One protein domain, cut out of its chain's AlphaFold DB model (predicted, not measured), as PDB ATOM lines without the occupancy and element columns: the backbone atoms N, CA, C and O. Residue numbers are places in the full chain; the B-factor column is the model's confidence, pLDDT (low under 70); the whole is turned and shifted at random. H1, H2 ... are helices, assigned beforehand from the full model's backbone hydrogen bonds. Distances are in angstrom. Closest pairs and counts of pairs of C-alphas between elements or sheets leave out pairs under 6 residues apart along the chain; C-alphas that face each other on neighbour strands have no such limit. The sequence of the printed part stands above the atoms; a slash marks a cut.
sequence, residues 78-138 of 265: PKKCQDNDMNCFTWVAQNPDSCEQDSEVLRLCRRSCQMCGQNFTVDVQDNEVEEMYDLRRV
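This is residues 78 to 138 of the 265 residues of the protein "ShKT domain-containing protein" of Globodera pallida (UniProt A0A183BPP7). There is little regular structure here: three short named helices, H1, H2 and H3, cluster at one end, and most of the printed residues, among them the long stretch 109 to 138, lie in no named element. Residues 78 to 87 run from the far end to H1, while residues 109 to 138 swing out to that end and fold back toward H1. The printed part has 61 residues, 17 of them in the helices, with no named strand; the class is all helix. It is compact, with a radius of gyration of the C-alphas of 11.0 A, and spans 30 by 24 by 19 A.

H1, residues 88 to 94, touches H3, residues 103 to 108; their closest C-alphas, of Cys 88 and Val 105, are 7.3 A apart. They run opposite ways at a steep tilt of 47 degrees. H2, residues 98 to 101, touches H3 only at the corner, the closest C-alphas being Cys 99 and Leu 106 at 5.5 A. H1 and H2 only just touch, only at the corner, with 3 pairs of C-alphas within 8 A, the closest Val 92 and Ser 98 at 6.7 A. In H1 and H3 every O i to N i+4 pair is within hydrogen-bond range; H2 is too short for one.

H1 begins at C-alpha 88 (328.444, 2.596, 37.276) and is 9.8 A long; H2 is 4.9 A; H3 is 8.7 A, ending at C-alpha 108 (326.605, 8.559, 33.384).

The farthest C-alphas, of Pro 78 and Gln 94, are 30.3 A apart. The printed part has no cut, and both links between helices are tight. In this model pLDDT is under 70 at residues 78 to 79 and 117 to 128.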
ATOM      1  N   PRO A  78     328.671   7.963  14.687       60.12
ATOM      2  CA  PRO A  78     327.840   7.626  15.824       60.12
ATOM      3  C   PRO A  78     328.720   7.542  17.081       60.12
ATOM      4  O   PRO A  78     329.918   7.268  17.024       60.12
ATOM      5  N   LYS A  79     328.162   7.904  18.237       67.12
ATOM      6  CA  LYS A  79     328.949   7.965  19.478       67.12
ATOM      7  C   LYS A  79     329.197   6.547  19.995       67.12
ATOM      8  O   LYS A  79     328.342   5.689  19.803       67.12
ATOM      9  N   LYS A  80     330.315   6.292  20.676       75.12
ATOM     10  CA  LYS A  80     330.543   5.002  21.342       75.12
ATOM     11  C   LYS A  80     329.625   4.858  22.558       75.12
ATOM     12  O   LYS A  80     329.496   5.797  23.345       75.12
ATOM     13  N   CYS A  81     328.964   3.710  22.686       80.81
ATOM     14  CA  CYS A  81     328.230   3.349  23.897       80.81
ATOM     15  C   CYS A  81     329.232   3.011  25.005       80.81
ATOM     16  O   CYS A  81     329.934   2.005  24.923       80.81
ATOM     17  N   GLN A  82     329.310   3.853  26.029       85.19
ATOM     18  CA  GLN A  82     330.169   3.628  27.184       85.19
ATOM     19  C   GLN A  82     329.588   4.313  28.416       85.19
ATOM     20  O   GLN A  82     328.824   5.278  28.299       85.19
ATOM     21  N   ASP A  83     329.980   3.814  29.579       89.75
ATOM     22  CA  ASP A  83     329.773   4.521  30.832       89.75
ATOM     23  C   ASP A  83     330.816   5.635  30.966       89.75
ATOM     24  O   ASP A  83     331.942   5.525  30.479       89.75
ATOM     25  N   ASN A  84     330.413   6.737  31.589       90.50
ATOM     26  CA  ASN A  84     331.252   7.914  31.803       90.50
ATOM     27  C   ASN A  84     331.718   8.046  33.257       90.50
ATOM     28  O   ASN A  84     332.472   8.966  33.561       90.50
ATOM     29  N   ASP A  85     331.267   7.153  34.137       91.94
ATOM     30  CA  ASP A  85     331.714   7.063  35.521       91.94
ATOM     31  C   ASP A  85     332.187   5.643  35.805       91.94
ATOM     32  O   ASP A  85     331.589   4.666  35.350       91.94
ATOM     33  N   MET A  86     333.277   5.537  36.557       87.12
ATOM     34  CA  MET A  86     333.823   4.245  36.944       87.12
ATOM     35  C   MET A  86     332.874   3.509  37.889       87.12
ATOM     36  O   MET A  86     332.771   2.304  37.783       87.12
ATOM     37  N   ASN A  87     332.103   4.193  38.733       90.19
ATOM     38  CA  ASN A  87     331.243   3.568  39.741       90.19
ATOM     39  C   ASN A  87     329.931   2.990  39.196       90.19
ATOM     40  O   ASN A  87     329.158   2.415  39.966       90.19
ATOM     41  N   CYS A  88     329.670   3.100  37.891       92.50
ATOM     42  CA  CYS A  88     328.444   2.596  37.276       92.50
ATOM     43  C   CYS A  88     328.194   1.111  37.565       92.50
ATOM     44  O   CYS A  88     327.056   0.733  37.841       92.50
ATOM     45  N   PHE A  89     329.247   0.289  37.620       91.50
ATOM     46  CA  PHE A  89     329.120  -1.120  37.997       91.50
ATOM     47  C   PHE A  89     328.578  -1.309  39.421       91.50
ATOM     48  O   PHE A  89     327.827  -2.246  39.668       91.50
ATOM     49  N   THR A  90     328.924  -0.418  40.358       90.62
ATOM     50  CA  THR A  90     328.477  -0.506  41.755       90.62
ATOM     51  C   THR A  90     327.047  -0.015  41.868       90.62
ATOM     52  O   THR A  90     326.211  -0.699  42.452       90.62
ATOM     53  N   TRP A  91     326.753   1.159  41.307       93.94
ATOM     54  CA  TRP A  91     325.435   1.780  41.429       93.94
ATOM     55  C   TRP A  91     324.344   0.933  40.777       93.94
ATOM     56  O   TRP A  91     323.319   0.675  41.406       93.94
ATOM     57  N   VAL A  92     324.596   0.436  39.563       95.31
ATOM     58  CA  VAL A  92     323.623  -0.377  38.823       95.31
ATOM     59  C   VAL A  92     323.444  -1.756  39.455       95.31
ATOM     60  O   VAL A  92     322.314  -2.233  39.532       95.31
ATOM     61  N   ALA A  93     324.517  -2.378  39.959       94.88
ATOM     62  CA  ALA A  93     324.403  -3.658  40.655       94.88
ATOM     63  C   ALA A  93     323.663  -3.537  41.992       94.88
ATOM     64  O   ALA A  93     322.832  -4.377  42.309       94.88
ATOM     65  N   GLN A  94     323.939  -2.491  42.777       93.31
ATOM     66  CA  GLN A  94     323.328  -2.317  44.097       93.31
ATOM     67  C   GLN A  94     321.871  -1.863  44.036       93.31
ATOM     68  O   GLN A  94     321.079  -2.254  44.894       93.31
ATOM     69  N   ASN A  95     321.531  -1.017  43.065       95.00
ATOM     70  CA  ASN A  95     320.188  -0.483  42.904       95.00
ATOM     71  C   ASN A  95     319.814  -0.396  41.414       95.00
ATOM     72  O   ASN A  95     319.942   0.676  40.818       95.00
ATOM     73  N   PRO A  96     319.328  -1.492  40.808       93.81
ATOM     74  CA  PRO A  96     318.930  -1.515  39.401       93.81
ATOM     75  C   PRO A  96     317.895  -0.442  39.026       93.81
ATOM     76  O   PRO A  96     317.957   0.113  37.930       93.81
ATOM     77  N   ASP A  97     316.998  -0.085  39.951       94.88
ATOM     78  CA  ASP A  97     315.945   0.924  39.745       94.88
ATOM     79  C   ASP A  97     316.504   2.340  39.503       94.88
ATOM     80  O   ASP A  97     315.831   3.207  38.938       94.88
ATOM     81  N   SER A  98     317.763   2.585  39.882       93.75
ATOM     82  CA  SER A  98     318.471   3.837  39.586       93.75
ATOM     83  C   SER A  98     318.575   4.118  38.083       93.75
ATOM     84  O   SER A  98     318.588   5.280  37.681       93.75
ATOM     85  N   CYS A  99     318.526   3.078  37.246       92.12
ATOM     86  CA  CYS A  99     318.466   3.199  35.792       92.12
ATOM     87  C   CYS A  99     317.143   3.781  35.262       92.12
ATOM     88  O   CYS A  99     317.025   3.986  34.058       92.12
ATOM     89  N   GLU A 100     316.155   4.049  36.119       91.00
ATOM     90  CA  GLU A 100     314.894   4.711  35.761       91.00
ATOM     91  C   GLU A 100     314.628   5.962  36.608       91.00
ATOM     92  O   GLU A 100     313.993   6.910  36.144       91.00
ATOM     93  N   GLN A 101     315.118   5.970  37.850       92.44
ATOM     94  CA  GLN A 101     314.765   6.980  38.849       92.44
ATOM     95  C   GLN A 101     315.846   8.048  39.051       92.44
ATOM     96  O   GLN A 101     315.522   9.174  39.436       92.44
ATOM     97  N   ASP A 102     317.116   7.722  38.804       93.38
ATOM     98  CA  ASP A 102     318.242   8.610  39.087       93.38
ATOM     99  C   ASP A 102     318.757   9.258  37.796       93.38
ATOM    100  O   ASP A 102     319.287   8.603  36.897       93.38
ATOM    101  N   SER A 103     318.596  10.580  37.697       89.94
ATOM    102  CA  SER A 103     318.985  11.349  36.513       89.94
ATOM    103  C   SER A 103     320.493  11.347  36.255       89.94
ATOM    104  O   SER A 103     320.905  11.483  35.099       89.94
ATOM    105  N   GLU A 104     321.313  11.166  37.289       91.12
ATOM    106  CA  GLU A 104     322.764  11.121  37.174       91.12
ATOM    107  C   GLU A 104     323.228   9.739  36.712       91.12
ATOM    108  O   GLU A 104     324.017   9.654  35.767       91.12
ATOM    109  N   VAL A 105     322.652   8.657  37.253       91.44
ATOM    110  CA  VAL A 105     322.901   7.290  36.756       91.44
ATOM    111  C   VAL A 105     322.443   7.149  35.304       91.44
ATOM    112  O   VAL A 105     323.210   6.691  34.459       91.44
ATOM    113  N   LEU A 106     321.249   7.640  34.964       87.81
ATOM    114  CA  LEU A 106     320.738   7.683  33.587       87.81
ATOM    115  C   LEU A 106     321.702   8.388  32.615       87.81
ATOM    116  O   LEU A 106     321.814   8.034  31.434       87.81
ATOM    117  N   ARG A 107     322.403   9.421  33.091       87.75
ATOM    118  CA  ARG A 107     323.320  10.223  32.278       87.75
ATOM    119  C   ARG A 107     324.701   9.582  32.158       87.75
ATOM    120  O   ARG A 107     325.263   9.602  31.055       87.75
ATOM    121  N   LEU A 108     325.241   9.074  33.264       92.62
ATOM    122  CA  LEU A 108     326.605   8.559  33.384       92.62
ATOM    123  C   LEU A 108     326.726   7.085  32.994       92.62
ATOM    124  O   LEU A 108     327.713   6.722  32.362       92.62
ATOM    125  N   CYS A 109     325.724   6.262  33.299       92.81
ATOM    126  CA  CYS A 109     325.802   4.800  33.265       92.81
ATOM    127  C   CYS A 109     324.998   4.183  32.119       92.81
ATOM    128  O   CYS A 109     324.309   3.177  32.277       92.81
ATOM    129  N   ARG A 110     325.048   4.810  30.940       89.25
ATOM    130  CA  ARG A 110     324.220   4.425  29.787       89.25
ATOM    131  C   ARG A 110     324.452   2.990  29.325       89.25
ATOM    132  O   ARG A 110     323.496   2.360  28.882       89.25
ATOM    133  N   ARG A 111     325.689   2.486  29.386       87.81
ATOM    134  CA  ARG A 111     326.016   1.112  28.982       87.81
ATOM    135  C   ARG A 111     325.571   0.136  30.062       87.81
ATOM    136  O   ARG A 111     324.853  -0.806  29.744       87.81
ATOM    137  N   SER A 112     325.917   0.407  31.320       90.81
ATOM    138  CA  SER A 112     325.501  -0.410  32.467       90.81
ATOM    139  C   SER A 112     323.971  -0.512  32.596       90.81
ATOM    140  O   SER A 112     323.446  -1.584  32.874       90.81
ATOM    141  N   CYS A 113     323.239   0.568  32.305       91.31
ATOM    142  CA  CYS A 113     321.772   0.597  32.278       91.31
ATOM    143  C   CYS A 113     321.150   0.092  30.963       91.31
ATOM    144  O   CYS A 113     319.931   0.144  30.809       91.31
ATOM    145  N   GLN A 114     321.957  -0.375  30.003       88.06
ATOM    146  CA  GLN A 114     321.512  -0.867  28.692       88.06
ATOM    147  C   GLN A 114     320.696   0.151  27.871       88.06
ATOM    148  O   GLN A 114     319.814  -0.202  27.093       88.06
ATOM    149  N   MET A 115     321.006   1.442  28.001       84.50
ATOM    150  CA  MET A 115     320.322   2.538  27.298       84.50
ATOM    151  C   MET A 115     321.004   2.943  25.984       84.50
ATOM    152  O   MET A 115     320.756   4.020  25.428       84.50
ATOM    153  N   CYS A 116     321.887   2.097  25.470       77.31
ATOM    154  CA  CYS A 116     322.594   2.331  24.224       77.31
ATOM    155  C   CYS A 116     321.732   1.941  23.018       77.31
ATOM    156  O   CYS A 116     321.866   0.866  22.455       77.31
ATOM    157  N   GLY A 117     320.809   2.826  22.632       68.81
ATOM    158  CA  GLY A 117     319.980   2.652  21.431       68.81
ATOM    159  C   GLY A 117     320.724   2.892  20.103       68.81
ATOM    160  O   GLY A 117     321.915   3.193  20.073       68.81
ATOM    161  N   GLN A 118     319.976   2.882  18.989       58.94
ATOM    162  CA  GLN A 118     320.447   2.969  17.584       58.94
ATOM    163  C   GLN A 118     321.289   4.212  17.199       58.94
ATOM    164  O   GLN A 118     321.762   4.319  16.067       58.94
ATOM    165  N   ASN A 119     321.450   5.185  18.102       62.00
ATOM    166  CA  ASN A 119     322.214   6.419  17.869       62.00
ATOM    167  C   ASN A 119     323.692   6.318  18.291       62.00
ATOM    168  O   ASN A 119     324.450   7.269  18.083       62.00
ATOM    169  N   PHE A 120     324.097   5.193  18.880       67.50
ATOM    170  CA  PHE A 120     325.483   4.901  19.225       67.50
ATOM    171  C   PHE A 120     326.040   3.850  18.255       67.50
ATOM    172  O   PHE A 120     325.363   2.871  17.953       67.50
ATOM    173  N   THR A 121     327.258   4.049  17.740       55.34
ATOM    174  CA  THR A 121     328.003   2.957  17.100       55.34
ATOM    175  C   THR A 121     328.700   2.255  18.215       55.34
ATOM    176  O   THR A 121     329.606   2.797  18.850       55.34
ATOM    177  N   VAL A 122     328.259   1.041  18.440       54.00
ATOM    178  CA  VAL A 122     329.093   0.067  19.088       54.00
ATOM    179  C   VAL A 122     329.978  -0.532  17.997       54.00
ATOM    180  O   VAL A 122     329.549  -0.656  16.844       54.00
ATOM    181  N   ASP A 123     331.232  -0.840  18.321       53.06
ATOM    182  CA  ASP A 123     332.026  -1.735  17.483       53.06
ATOM    183  C   ASP A 123     331.151  -2.978  17.196       53.06
ATOM    184  O   ASP A 123     330.403  -3.404  18.073       53.06
ATOM    185  N   VAL A 124     331.148  -3.465  15.948       50.12
ATOM    186  CA  VAL A 124     330.049  -4.173  15.227       50.12
ATOM    187  C   VAL A 124     329.499  -5.474  15.886       50.12
ATOM    188  O   VAL A 124     328.679  -6.172  15.296       50.12
ATOM    189  N   GLN A 125     329.876  -5.795  17.124       51.97
ATOM    190  CA  GLN A 125     329.533  -7.014  17.858       51.97
ATOM    191  C   GLN A 125     328.951  -6.830  19.278       51.97
ATOM    192  O   GLN A 125     328.669  -7.841  19.904       51.97
ATOM    193  N   ASP A 126     328.711  -5.605  19.766       57.19
ATOM    194  CA  ASP A 126     328.411  -5.343  21.197       57.19
ATOM    195  C   ASP A 126     327.088  -4.565  21.447       57.19
ATOM    196  O   ASP A 126     326.955  -3.816  22.416       57.19
ATOM    197  N   ASN A 127     326.086  -4.676  20.567       54.03
ATOM    198  CA  ASN A 127     324.837  -3.899  20.711       54.03
ATOM    199  C   ASN A 127     323.966  -4.316  21.910       54.03
ATOM    200  O   ASN A 127     323.158  -3.516  22.378       54.03
ATOM    201  N   GLU A 128     324.112  -5.545  22.396       67.19
ATOM    202  CA  GLU A 128     323.335  -6.079  23.509       67.19
ATOM    203  C   GLU A 128     324.301  -6.607  24.565       67.19
ATOM    204  O   GLU A 128     325.194  -7.399  24.267       67.19
ATOM    205  N   VAL A 129     324.140  -6.136  25.803       77.44
ATOM    206  CA  VAL A 129     324.848  -6.721  26.941       77.44
ATOM    207  C   VAL A 129     324.304  -8.134  27.101       77.44
ATOM    208  O   VAL A 129     323.116  -8.302  27.379       77.44
ATOM    209  N   GLU A 130     325.154  -9.142  26.886       86.38
ATOM    210  CA  GLU A 130     324.760 -10.532  27.108       86.38
ATOM    211  C   GLU A 130     324.224 -10.682  28.536       86.38
ATOM    212  O   GLU A 130     324.729 -10.065  29.474       86.38
ATOM    213  N   GLU A 131     323.210 -11.526  28.714       87.94
ATOM    214  CA  GLU A 131     322.517 -11.707  29.995       87.94
ATOM    215  C   GLU A 131     323.474 -11.972  31.168       87.94
ATOM    216  O   GLU A 131     323.266 -11.489  32.281       87.94
ATOM    217  N   MET A 132     324.551 -12.715  30.904       91.75
ATOM    218  CA  MET A 132     325.566 -13.076  31.890       91.75
ATOM    219  C   MET A 132     326.483 -11.914  32.308       91.75
ATOM    220  O   MET A 132     327.259 -12.067  33.247       91.75
ATOM    221  N   TYR A 133     326.378 -10.752  31.665       92.56
ATOM    222  CA  TYR A 133     327.075  -9.517  32.036       92.56
ATOM    223  C   TYR A 133     326.119  -8.393  32.457       92.56
ATOM    224  O   TYR A 133     326.553  -7.259  32.659       92.56
ATOM    225  N   ASP A 134     324.818  -8.668  32.580       92.56
ATOM    226  CA  ASP A 134     323.846  -7.657  32.990       92.56
ATOM    227  C   ASP A 134     324.012  -7.309  34.476       92.56
ATOM    228  O   ASP A 134     323.579  -8.047  35.366       92.56
ATOM    229  N   LEU A 135     324.599  -6.142  34.744       94.12
ATOM    230  CA  LEU A 135     324.845  -5.639  36.095       94.12
ATOM    231  C   LEU A 135     323.563  -5.502  36.929       94.12
ATOM    232  O   LEU A 135     323.608  -5.650  38.144       94.12
ATOM    233  N   ARG A 136     322.400  -5.305  36.298       93.62
ATOM    234  CA  ARG A 136     321.103  -5.212  36.996       93.62
ATOM    235  C   ARG A 136     320.659  -6.542  37.606       93.62
ATOM    236  O   ARG A 136     319.722  -6.583  38.397       93.62
ATOM    237  N   ARG A 137     321.296  -7.644  37.204       93.50
ATOM    238  CA  ARG A 137     320.977  -9.012  37.631       93.50
ATOM    239  C   ARG A 137     321.968  -9.563  38.647       93.50
ATOM    240  O   ARG A 137     321.892 -10.744  38.992       93.50
ATOM    241  N   VAL A 138     322.898  -8.733  39.115       94.38
ATOM    242  CA  VAL A 138     323.895  -9.146  40.097       94.38
ATOM    243  C   VAL A 138     323.186  -9.432  41.426       94.38
ATOM    244  O   VAL A 138     322.455  -8.587  41.934       94.38
TER     245      VAL A 138